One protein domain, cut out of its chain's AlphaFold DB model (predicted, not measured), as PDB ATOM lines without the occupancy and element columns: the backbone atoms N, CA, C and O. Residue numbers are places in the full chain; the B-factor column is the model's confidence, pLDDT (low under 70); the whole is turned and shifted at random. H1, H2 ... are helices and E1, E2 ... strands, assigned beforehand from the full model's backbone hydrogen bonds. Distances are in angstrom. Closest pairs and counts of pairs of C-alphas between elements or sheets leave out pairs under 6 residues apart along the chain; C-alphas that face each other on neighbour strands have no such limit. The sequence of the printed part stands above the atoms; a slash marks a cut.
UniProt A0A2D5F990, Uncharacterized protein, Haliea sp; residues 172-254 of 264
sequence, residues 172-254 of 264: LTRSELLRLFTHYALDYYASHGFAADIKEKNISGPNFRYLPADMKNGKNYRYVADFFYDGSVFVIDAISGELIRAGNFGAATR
ATOM      1  N   LEU A 172     279.663 301.281 246.703       94.06
ATOM      2  CA  LEU A 172     278.593 300.392 246.281       94.06
ATOM      3  C   LEU A 172     277.499 301.184 245.564       94.06
ATOM      4  O   LEU A 172     277.167 302.321 245.917       94.06
ATOM      5  N   THR A 173     276.896 300.559 244.559       95.75
ATOM      6  CA  THR A 173     275.795 301.170 243.818       95.75
ATOM      7  C   THR A 173     274.591 301.404 244.728       95.75
ATOM      8  O   THR A 173     274.384 300.726 245.738       95.75
ATOM      9  N   ARG A 174     273.717 302.338 244.333       93.25
ATOM     10  CA  ARG A 174     272.465 302.601 245.058       93.25
ATOM     11  C   ARG A 174     271.638 301.327 245.263       93.25
ATOM     12  O   ARG A 174     271.097 301.137 246.346       93.25
ATOM     13  N   SER A 175     271.560 300.461 244.252       94.19
ATOM     14  CA  SER A 175     270.811 299.201 244.318       94.19
ATOM     15  C   SER A 175     271.417 298.216 245.322       94.19
ATOM     16  O   SER A 175     270.683 297.568 246.065       94.19
ATOM     17  N   GLU A 176     272.747 298.125 245.390       96.94
ATOM     18  CA  GLU A 176     273.442 297.281 246.370       96.94
ATOM     19  C   GLU A 176     273.252 297.797 247.796       96.94
ATOM     20  O   GLU A 176     272.897 297.020 248.683       96.94
ATOM     21  N   LEU A 177     273.410 299.107 248.006       96.31
ATOM     22  CA  LEU A 177     273.186 299.742 249.305       96.31
ATOM     23  C   LEU A 177     271.734 299.596 249.770       96.31
ATOM     24  O   LEU A 177     271.495 299.306 250.939       96.31
ATOM     25  N   LEU A 178     270.763 299.733 248.862       95.88
ATOM     26  CA  LEU A 178     269.344 299.540 249.165       95.88
ATOM     27  C   LEU A 178     269.038 298.089 249.564       95.88
ATOM     28  O   LEU A 178     268.282 297.851 250.507       95.88
ATOM     29  N   ARG A 179     269.646 297.115 248.875       95.88
ATOM     30  CA  ARG A 179     269.525 295.693 249.223       95.88
ATOM     31  C   ARG A 179     270.096 295.410 250.614       95.88
ATOM     32  O   ARG A 179     269.434 294.748 251.409       95.88
ATOM     33  N   LEU A 180     271.286 295.935 250.917       97.50
ATOM     34  CA  LEU A 180     271.921 295.797 252.232       97.50
ATOM     35  C   LEU A 180     271.091 296.458 253.334       97.50
ATOM     36  O   LEU A 180     270.810 295.826 254.347       97.50
ATOM     37  N   PHE A 181     270.634 297.692 253.113       96.25
ATOM     38  CA  PHE A 181     269.722 298.380 254.024       96.25
ATOM     39  C   PHE A 181     268.482 297.536 254.321       96.25
ATOM     40  O   PHE A 181     268.134 297.358 255.483       96.25
ATOM     41  N   THR A 182     267.835 296.999 253.284       95.44
ATOM     42  CA  THR A 182     266.599 296.222 253.439       95.44
ATOM     43  C   THR A 182     266.853 294.980 254.285       95.44
ATOM     44  O   THR A 182     266.089 294.705 255.204       95.44
ATOM     45  N   HIS A 183     267.956 294.273 254.028       95.69
ATOM     46  CA  HIS A 183     268.377 293.129 254.832       95.69
ATOM     47  C   HIS A 183     268.604 293.510 256.305       95.69
ATOM     48  O   HIS A 183     267.962 292.939 257.184       95.69
ATOM     49  N   TYR A 184     269.429 294.526 256.580       95.94
ATOM     50  CA  TYR A 184     269.726 294.957 257.951       95.94
ATOM     51  C   TYR A 184     268.504 295.485 258.703       95.94
ATOM     52  O   TYR A 184     268.373 295.273 259.907       95.94
ATOM     53  N   ALA A 185     267.608 296.186 258.014       93.62
ATOM     54  CA  ALA A 185     266.399 296.711 258.620       93.62
ATOM     55  C   ALA A 185     265.397 295.597 258.943       93.62
ATOM     56  O   ALA A 185     264.840 295.608 260.039       93.62
ATOM     57  N   LEU A 186     265.215 294.606 258.062       93.94
ATOM     58  CA  LEU A 186     264.388 293.432 258.362       93.94
ATOM     59  C   LEU A 186     264.903 292.692 259.602       93.94
ATOM     60  O   LEU A 186     264.120 292.426 260.514       93.94
ATOM     61  N   ASP A 187     266.211 292.445 259.680       93.81
ATOM     62  CA  ASP A 187     266.832 291.771 260.825       93.81
ATOM     63  C   ASP A 187     266.701 292.596 262.121       93.81
ATOM     64  O   ASP A 187     266.384 292.067 263.192       93.81
ATOM     65  N   TYR A 188     266.890 293.917 262.035       93.69
ATOM     66  CA  TYR A 188     266.722 294.826 263.169       93.69
ATOM     67  C   TYR A 188     265.287 294.809 263.708       93.69
ATOM     68  O   TYR A 188     265.093 294.607 264.903       93.69
ATOM     69  N   TYR A 189     264.268 294.970 262.863       91.31
ATOM     70  CA  TYR A 189     262.882 294.973 263.343       91.31
ATOM     71  C   TYR A 189     262.437 293.594 263.840       91.31
ATOM     72  O   TYR A 189     261.802 293.515 264.893       91.31
ATOM     73  N   ALA A 190     262.851 292.513 263.167       92.06
ATOM     74  CA  ALA A 190     262.563 291.149 263.606       92.06
ATOM     75  C   ALA A 190     263.150 290.859 264.998       92.06
ATOM     76  O   ALA A 190     262.448 290.340 265.866       92.06
ATOM     77  N   SER A 191     264.403 291.261 265.251       91.69
ATOM     78  CA  SER A 191     265.048 291.095 266.567       91.69
ATOM     79  C   SER A 191     264.407 291.924 267.688       91.69
ATOM     80  O   SER A 191     264.581 291.596 268.859       91.69
ATOM     81  N   HIS A 192     263.622 292.950 267.348       89.75
ATOM     82  CA  HIS A 192     262.867 293.772 268.298       89.75
ATOM     83  C   HIS A 192     261.372 293.406 268.360       89.75
ATOM     84  O   HIS A 192     260.599 294.097 269.020       89.75
ATOM     85  N   GLY A 193     260.956 292.314 267.706       89.88
ATOM     86  CA  GLY A 193     259.580 291.812 267.748       89.88
ATOM     87  C   GLY A 193     258.584 292.595 266.886       89.88
ATOM     88  O   GLY A 193     257.378 292.477 267.091       89.88
ATOM     89  N   PHE A 194     259.068 293.381 265.924       88.62
ATOM     90  CA  PHE A 194     258.236 294.154 265.005       88.62
ATOM     91  C   PHE A 194     258.236 293.534 263.604       88.62
ATOM     92  O   PHE A 194     259.254 293.041 263.119       88.62
ATOM     93  N   ALA A 195     257.095 293.606 262.918       85.00
ATOM     94  CA  ALA A 195     257.015 293.301 261.495       85.00
ATOM     95  C   ALA A 195     257.324 294.568 260.685       85.00
ATOM     96  O   ALA A 195     256.632 295.574 260.832       85.00
ATOM     97  N   ALA A 196     258.338 294.516 259.821       85.19
ATOM     98  CA  ALA A 196     258.676 295.613 258.918       85.19
ATOM     99  C   ALA A 196     258.203 295.311 257.488       85.19
ATOM    100  O   ALA A 196     258.575 294.296 256.904       85.19
ATOM    101  N   ASP A 197     257.413 296.218 256.908       87.56
ATOM    102  CA  ASP A 197     257.055 296.218 255.482       87.56
ATOM    103  C   ASP A 197     257.886 297.295 254.776       87.56
ATOM    104  O   ASP A 197     257.498 298.466 254.644       87.56
ATOM    105  N   ILE A 198     259.109 296.914 254.417       88.19
ATOM    106  CA  ILE A 198     260.084 297.829 253.834       88.19
ATOM    107  C   ILE A 198     259.776 298.001 252.349       88.19
ATOM    108  O   ILE A 198     260.101 297.161 251.513       88.19
ATOM    109  N   LYS A 199     259.161 299.136 252.022       88.31
ATOM    110  CA  LYS A 199     258.899 299.572 250.647       88.31
ATOM    111  C   LYS A 199     259.788 300.752 250.314       88.31
ATOM    112  O   LYS A 199     259.857 301.691 251.101       88.31
ATOM    113  N   GLU A 200     260.380 300.751 249.121       84.69
ATOM    114  CA  GLU A 200     261.359 301.771 248.719       84.69
ATOM    115  C   GLU A 200     260.850 303.209 248.895       84.69
ATOM    116  O   GLU A 200     261.560 304.064 249.413       84.69
ATOM    117  N   LYS A 201     259.572 303.454 248.583       88.12
ATOM    118  CA  LYS A 201     258.915 304.761 248.752       88.12
ATOM    119  C   LYS A 201     258.891 305.304 250.191       88.12
ATOM    120  O   LYS A 201     258.668 306.494 250.376       88.12
ATOM    121  N   ASN A 202     259.066 304.441 251.192       88.88
ATOM    122  CA  ASN A 202     259.055 304.798 252.614       88.88
ATOM    123  C   ASN A 202     260.478 304.965 253.179       88.88
ATOM    124  O   ASN A 202     260.634 305.248 254.365       88.88
ATOM    125  N   ILE A 203     261.511 304.764 252.356       90.44
ATOM    126  CA  ILE A 203     262.915 304.876 252.746       90.44
ATOM    127  C   ILE A 203     263.418 306.262 252.350       90.44
ATOM    128  O   ILE A 203     263.213 306.713 251.224       90.44
ATOM    129  N   SER A 204     264.127 306.932 253.255       92.19
ATOM    130  CA  SER A 204     264.908 308.127 252.914       92.19
ATOM    131  C   SER A 204     266.398 307.786 252.882       92.19
ATOM    132  O   SER A 204     266.908 307.201 253.833       92.19
ATOM    133  N   GLY A 205     267.101 308.158 251.808       90.94
ATOM    134  CA  GLY A 205     268.532 307.887 251.610       90.94
ATOM    135  C   GLY A 205     268.851 307.296 250.222       90.94
ATOM    136  O   GLY A 205     267.954 307.206 249.378       90.94
ATOM    137  N   PRO A 206     270.110 306.900 249.962       93.00
ATOM    138  CA  PRO A 206     271.268 307.067 250.844       93.00
ATOM    139  C   PRO A 206     271.672 308.540 250.989       93.00
ATOM    140  O   PRO A 206     271.749 309.269 250.003       93.00
ATOM    141  N   ASN A 207     271.964 308.968 252.217       92.50
ATOM    142  CA  ASN A 207     272.625 310.244 252.485       92.50
ATOM    143  C   ASN A 207     274.107 309.988 252.777       92.50
ATOM    144  O   ASN A 207     274.446 309.407 253.808       92.50
ATOM    145  N   PHE A 208     274.982 310.411 251.867       92.75
ATOM    146  CA  PHE A 208     276.416 310.156 251.965       92.75
ATOM    147  C   PHE A 208     277.124 311.142 252.898       92.75
ATOM    148  O   PHE A 208     276.957 312.363 252.803       92.75
ATOM    149  N   ARG A 209     277.952 310.616 253.803       91.94
ATOM    150  CA  ARG A 209     278.775 311.423 254.712       91.94
ATOM    151  C   ARG A 209     280.021 310.683 255.182       91.94
ATOM    152  O   ARG A 209     280.158 309.477 255.021       91.94
ATOM    153  N   TYR A 210     280.911 311.422 255.821       88.88
ATOM    154  CA  TYR A 210     282.091 310.917 256.496       88.88
ATOM    155  C   TYR A 210     281.833 310.808 257.998       88.88
ATOM    156  O   TYR A 210     281.408 311.766 258.648       88.88
ATOM    157  N   LEU A 211     282.097 309.631 258.558       85.81
ATOM    158  CA  LEU A 211     282.062 309.373 259.995       85.81
ATOM    159  C   LEU A 211     283.506 309.289 260.522       85.81
ATOM    160  O   LEU A 211     284.300 308.559 259.927       85.81
ATOM    161  N   PRO A 212     283.871 309.972 261.623       78.50
ATOM    162  CA  PRO A 212     285.144 309.724 262.293       78.50
ATOM    163  C   PRO A 212     285.220 308.259 262.732       78.50
ATOM    164  O   PRO A 212     284.282 307.750 263.344       78.50
ATOM    165  N   ALA A 213     286.313 307.575 262.407       73.94
ATOM    166  CA  ALA A 213     286.581 306.226 262.873       73.94
ATOM    167  C   ALA A 213     287.653 306.262 263.961       73.94
ATOM    168  O   ALA A 213     288.753 306.778 263.745       73.94
ATOM    169  N   ASP A 214     287.337 305.667 265.110       59.78
ATOM    170  CA  ASP A 214     288.291 305.437 266.189       59.78
ATOM    171  C   ASP A 214     289.283 304.356 265.756       59.78
ATOM    172  O   ASP A 214     289.083 303.161 265.972       59.78
ATOM    173  N   MET A 215     290.368 304.766 265.104       47.41
ATOM    174  CA  MET A 215     291.535 303.912 264.943       47.41
ATOM    175  C   MET A 215     292.660 304.440 265.821       47.41
ATOM    176  O   MET A 215     293.045 305.605 265.735       47.41
ATOM    177  N   LYS A 216     293.226 303.539 266.630       39.53
ATOM    178  CA  LYS A 216     294.329 303.781 267.574       39.53
ATOM    179  C   LYS A 216     295.567 304.476 266.967       39.53
ATOM    180  O   LYS A 216     296.388 304.962 267.729       39.53
ATOM    181  N   ASN A 217     295.683 304.557 265.634       39.84
ATOM    182  CA  ASN A 217     296.871 305.034 264.911       39.84
ATOM    183  C   ASN A 217     296.608 306.172 263.900       39.84
ATOM    184  O   ASN A 217     297.436 306.414 263.028       39.84
ATOM    185  N   GLY A 218     295.473 306.869 263.982       45.59
ATOM    186  CA  GLY A 218     295.195 308.024 263.122       45.59
ATOM    187  C   GLY A 218     293.709 308.165 262.835       45.59
ATOM    188  O   GLY A 218     293.030 307.176 262.555       45.59
ATOM    189  N   LYS A 219     293.198 309.396 262.926       56.53
ATOM    190  CA  LYS A 219     291.785 309.722 262.696       56.53
ATOM    191  C   LYS A 219     291.456 309.480 261.221       56.53
ATOM    192  O   LYS A 219     291.645 310.360 260.397       56.53
ATOM    193  N   ASN A 220     290.997 308.281 260.873       71.38
ATOM    194  CA  ASN A 220     290.476 307.987 259.541       71.38
ATOM    195  C   ASN A 220     288.977 308.287 259.503       71.38
ATOM    196  O   ASN A 220     288.272 308.074 260.484       71.38
ATOM    197  N   TYR A 221     288.474 308.745 258.361       80.00
ATOM    198  CA  TYR A 221     287.037 308.817 258.123       80.00
ATOM    199  C   TYR A 221     286.561 307.553 257.414       80.00
ATOM    200  O   TYR A 221     287.201 307.106 256.462       80.00
ATOM    201  N   ARG A 222     285.417 307.017 257.838       86.75
ATOM    202  CA  ARG A 222     284.646 306.045 257.057       86.75
ATOM    203  C   ARG A 222     283.681 306.793 256.153       86.75
ATOM    204  O   ARG A 222     282.992 307.704 256.617       86.75
ATOM    205  N   TYR A 223     283.644 306.411 254.884       91.31
ATOM    206  CA  TYR A 223     282.652 306.901 253.940       91.31
ATOM    207  C   TYR A 223     281.387 306.055 254.095       91.31
ATOM    208  O   TYR A 223     281.436 304.843 253.913       91.31
ATOM    209  N   VAL A 224     280.282 306.667 254.519       93.81
ATOM    210  CA  VAL A 224     279.064 305.950 254.916       93.81
ATOM    211  C   VAL A 224     277.833 306.476 254.190       93.81
ATOM    212  O   VAL A 224     277.763 307.648 253.815       93.81
ATOM    213  N   ALA A 225     276.847 305.599 254.043       95.31
ATOM    214  CA  ALA A 225     275.511 305.889 253.557       95.31
ATOM    215  C   ALA A 225     274.502 305.733 254.702       95.31
ATOM    216  O   ALA A 225     274.349 304.646 255.264       95.31
ATOM    217  N   ASP A 226     273.801 306.818 255.030       94.00
ATOM    218  CA  ASP A 226     272.698 306.780 255.986       94.00
ATOM    219  C   ASP A 226     271.375 306.502 255.269       94.00
ATOM    220  O   ASP A 226     271.012 307.196 254.309       94.00
ATOM    221  N   PHE A 227     270.619 305.548 255.799       94.88
ATOM    222  CA  PHE A 227     269.237 305.271 255.430       94.88
ATOM    223  C   PHE A 227     268.318 305.474 256.627       94.88
ATOM    224  O   PHE A 227     268.681 305.160 257.761       94.88
ATOM    225  N   PHE A 228     267.110 305.963 256.370       92.81
ATOM    226  CA  PHE A 228     266.108 306.229 257.393       92.81
ATOM    227  C   PHE A 228     264.800 305.531 257.047       92.81
ATOM    228  O   PHE A 228     264.320 305.627 255.914       92.81
ATOM    229  N   TYR A 229     264.224 304.863 258.041       93.06
ATOM    230  CA  TYR A 229     262.938 304.184 257.932       93.06
ATOM    231  C   TYR A 229     262.287 304.090 259.308       93.06
ATOM    232  O   TYR A 229     262.917 303.626 260.259       93.06
ATOM    233  N   ASP A 230     261.035 304.538 259.389       88.94
ATOM    234  CA  ASP A 230     260.184 304.451 260.582       88.94
ATOM    235  C   ASP A 230     260.867 304.940 261.878       88.94
ATOM    236  O   ASP A 230     260.958 304.254 262.888       88.94
ATOM    237  N   GLY A 231     261.468 306.135 261.818       86.25
ATOM    238  CA  GLY A 231     262.168 306.740 262.962       86.25
ATOM    239  C   GLY A 231     263.526 306.113 263.313       86.25
ATOM    240  O   GLY A 231     264.236 306.640 264.179       86.25
ATOM    241  N   SER A 232     263.930 305.051 262.617       90.50
ATOM    242  CA  SER A 232     265.244 304.420 262.740       90.50
ATOM    243  C   SER A 232     266.219 304.921 261.676       90.50
ATOM    244  O   SER A 232     265.825 305.328 260.581       90.50
ATOM    245  N   VAL A 233     267.509 304.879 262.003       92.94
ATOM    246  CA  VAL A 233     268.622 305.149 261.091       92.94
ATOM    247  C   VAL A 233     269.531 303.930 260.998       92.94
ATOM    248  O   VAL A 233     269.813 303.271 261.999       92.94
ATOM    249  N   PHE A 234     270.010 303.673 259.787       93.75
ATOM    250  CA  PHE A 234     270.949 302.615 259.448       93.75
ATOM    251  C   PHE A 234     272.137 303.255 258.744       93.75
ATOM    252  O   PHE A 234     271.979 303.905 257.713       93.75
ATOM    253  N   VAL A 235     273.320 303.104 259.329       93.62
ATOM    254  CA  VAL A 235     274.577 303.651 258.822       93.62
ATOM    255  C   VAL A 235     275.373 302.493 258.253       93.62
ATOM    256  O   VAL A 235     275.795 301.615 259.006       93.62
ATOM    257  N   ILE A 236     275.569 302.490 256.941       94.50
ATOM    258  CA  ILE A 236     276.264 301.424 256.218       94.50
ATOM    259  C   ILE A 236     277.562 301.997 255.656       94.50
ATOM    260  O   ILE A 236     277.560 303.102 255.114       94.50
ATOM    261  N   ASP A 237     278.671 301.276 255.785       94.31
ATOM    262  CA  ASP A 237     279.908 301.624 255.091       94.31
ATOM    263  C   ASP A 237     279.667 301.564 253.580       94.31
ATOM    264  O   ASP A 237     279.292 300.526 253.033       94.31
ATOM    265  N   ALA A 238     279.835 302.700 252.908       95.38
ATOM    266  CA  ALA A 238     279.471 302.841 251.507       95.38
ATOM    267  C   ALA A 238     280.400 302.049 250.576       95.38
ATOM    268  O   ALA A 238     280.049 301.866 249.415       95.38
ATOM    269  N   ILE A 239     281.556 301.583 251.061       94.12
ATOM    270  CA  ILE A 239     282.526 300.804 250.285       94.12
ATOM    271  C   ILE A 239     282.398 299.316 250.624       94.12
ATOM    272  O   ILE A 239     282.280 298.490 249.723       94.12
ATOM    273  N   SER A 240     282.416 298.949 251.910       94.62
ATOM    274  CA  SER A 240     282.413 297.532 252.314       94.62
ATOM    275  C   SER A 240     281.016 296.922 252.452       94.62
ATOM    276  O   SER A 240     280.882 295.699 252.448       94.62
ATOM    277  N   GLY A 241     279.977 297.746 252.607       93.69
ATOM    278  CA  GLY A 241     278.621 297.290 252.913       93.69
ATOM    279  C   GLY A 241     278.413 296.859 254.370       93.69
ATOM    280  O   GLY A 241     277.332 296.373 254.713       93.69
ATOM    281  N   GLU A 242     279.418 297.034 255.234       95.38
ATOM    282  CA  GLU A 242     279.344 296.737 256.668       95.38
ATOM    283  C   GLU A 242     278.293 297.625 257.354       95.38
ATOM    284  O   GLU A 242     278.300 298.850 257.200       95.38
ATOM    285  N   LEU A 243     277.401 297.032 258.153       93.56
ATOM    286  CA  LEU A 243     276.517 297.799 259.030       93.56
ATOM    287  C   LEU A 243     277.325 298.395 260.189       93.56
ATOM    288  O   LEU A 243     277.759 297.686 261.091       93.56
ATOM    289  N   ILE A 244     277.476 299.717 260.196       90.25
ATOM    290  CA  ILE A 244     278.198 300.446 261.245       90.25
ATOM    291  C   ILE A 244     277.304 300.705 262.455       90.25
ATOM    292  O   ILE A 244     277.762 300.691 263.601       90.25
ATOM    293  N   ARG A 245     276.027 301.018 262.214       88.50
ATOM    294  CA  ARG A 245     275.066 301.345 263.272       88.50
ATOM    295  C   ARG A 245     273.634 301.161 262.789       88.50
ATOM    296  O   ARG A 245     273.313 301.575 261.681       88.50
ATOM    297  N   ALA A 246     272.772 300.656 263.663       90.12
ATOM    298  CA  ALA A 246     271.322 300.700 263.518       90.12
ATOM    299  C   ALA A 246     270.691 301.182 264.833       90.12
ATOM    300  O   ALA A 246     271.205 300.874 265.911       90.12
ATOM    301  N   GLY A 247     269.614 301.961 264.761       86.94
ATOM    302  CA  GLY A 247     268.845 302.349 265.945       86.94
ATOM    303  C   GLY A 247     267.960 303.573 265.746       86.94
ATOM    304  O   GLY A 247     268.000 304.228 264.707       86.94
ATOM    305  N   ASN A 248     267.191 303.929 266.776       81.81
ATOM    306  CA  ASN A 248     266.329 305.114 266.750       81.81
ATOM    307  C   ASN A 248     267.144 306.406 266.575       81.81
ATOM    308  O   ASN A 248     268.214 306.570 267.176       81.81
ATOM    309  N   PHE A 249     266.599 307.360 265.816       64.56
ATOM    310  CA  PHE A 249     267.251 308.628 265.449       64.56
ATOM    311  C   PHE A 249     267.891 309.355 266.648       64.56
ATOM    312  O   PHE A 249     269.004 309.870 266.548       64.56
ATOM    313  N   GLY A 250     267.223 309.347 267.810       47.75
ATOM    314  CA  GLY A 250     267.682 310.000 269.043       47.75
ATOM    315  C   GLY A 250     268.802 309.280 269.807       47.75
ATOM    316  O   GLY A 250     269.468 309.922 270.617       47.75
ATOM    317  N   ALA A 251     269.038 307.988 269.563       45.62
ATOM    318  CA  ALA A 251     270.128 307.214 270.168       45.62
ATOM    319  C   ALA A 251     271.348 307.137 269.234       45.62
ATOM    320  O   ALA A 251     272.491 307.262 269.674       45.62
ATOM    321  N   ALA A 252     271.111 307.025 267.926       41.50
ATOM    322  CA  ALA A 252     272.163 306.886 266.926       41.50
ATOM    323  C   ALA A 252     272.891 308.201 266.581       41.50
ATOM    324  O   ALA A 252     274.033 308.148 266.130       41.50
ATOM    325  N   THR A 253     272.290 309.371 266.834       41.12
ATOM    326  CA  THR A 253     272.923 310.696 266.629       41.12
ATOM    327  C   THR A 253     273.705 311.216 267.843       41.12
ATOM    328  O   THR A 253     274.516 312.129 267.702       41.12
ATOM    329  N   ARG A 254     273.526 310.643 269.043       35.16
ATOM    330  CA  ARG A 254     274.147 311.170 270.280       35.16
ATOM    331  C   ARG A 254     275.654 310.936 270.391       35.16
ATOM    332  O   ARG A 254     276.321 311.662 271.118       35.16
TER     333      ARG A 254
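What this domain is: This is residues 172 to 254 of the 264 residues of an uncharacterized protein of Haliea sp (UniProt A0A2D5F990). A strongly twisted four-strand sheet has the long helix H1 laid across one face, and the short helix H2 lies beside the strands on the opposite face. The E1 and E2 hairpin runs toward one end of the long axis, and the link from H1 to E1 loops round at the other. The 83 printed residues hold H1, E1, E2, E3, E4 and H2 in that order, class mixed; the sheet, E1 E2 E3 E4, is antiparallel, a meander, each strand the antiparallel neighbour of the one before. The whole is compact, radius of gyration of the C-alphas 12.9 A, with an elongated outline of 42 by 27 by 17 A.

Where its parts are: Find C-alpha 174 at (272.465, 302.601, 245.058); from there H1 runs 25.5 A to residue 191. Next come E1, residues 204 to 213, 23.9 A, which bends by 58 degrees at residue 208, and E2, 220 to 229, 27.8 A. E3 is 232 to 237, E4 243 to 248, and H2 249 to 252, ending at C-alpha (272.163, 306.886, 266.926).

How they stand to each other: H1 is on the sheet at a height of 9.0 A, over E2, E3 and E4, across the strands at 67 degrees to E2 on the local plane; its closest C-alphas to E3 are Phe 181 and Phe 234, 7.0 A. Look for N 207 and O 226 at 2.9 A between E1 and E2, N 227 and O 234 at 2.9 A between E2 and E3, and N 235 and O 245 at 2.8 A between E3 and E4. In H1 every O i to N i+4 pair is within hydrogen-bond range; H2 is too short for one. H1 and H2 are apart.

The domain as a whole: C-alphas 197 and 217, the two farthest apart, are 41.9 A from each other. The printed part has no cut, and the link from H1 to E1 is long. Confidence is under 70 at residues 214 to 219 and 249 to 254.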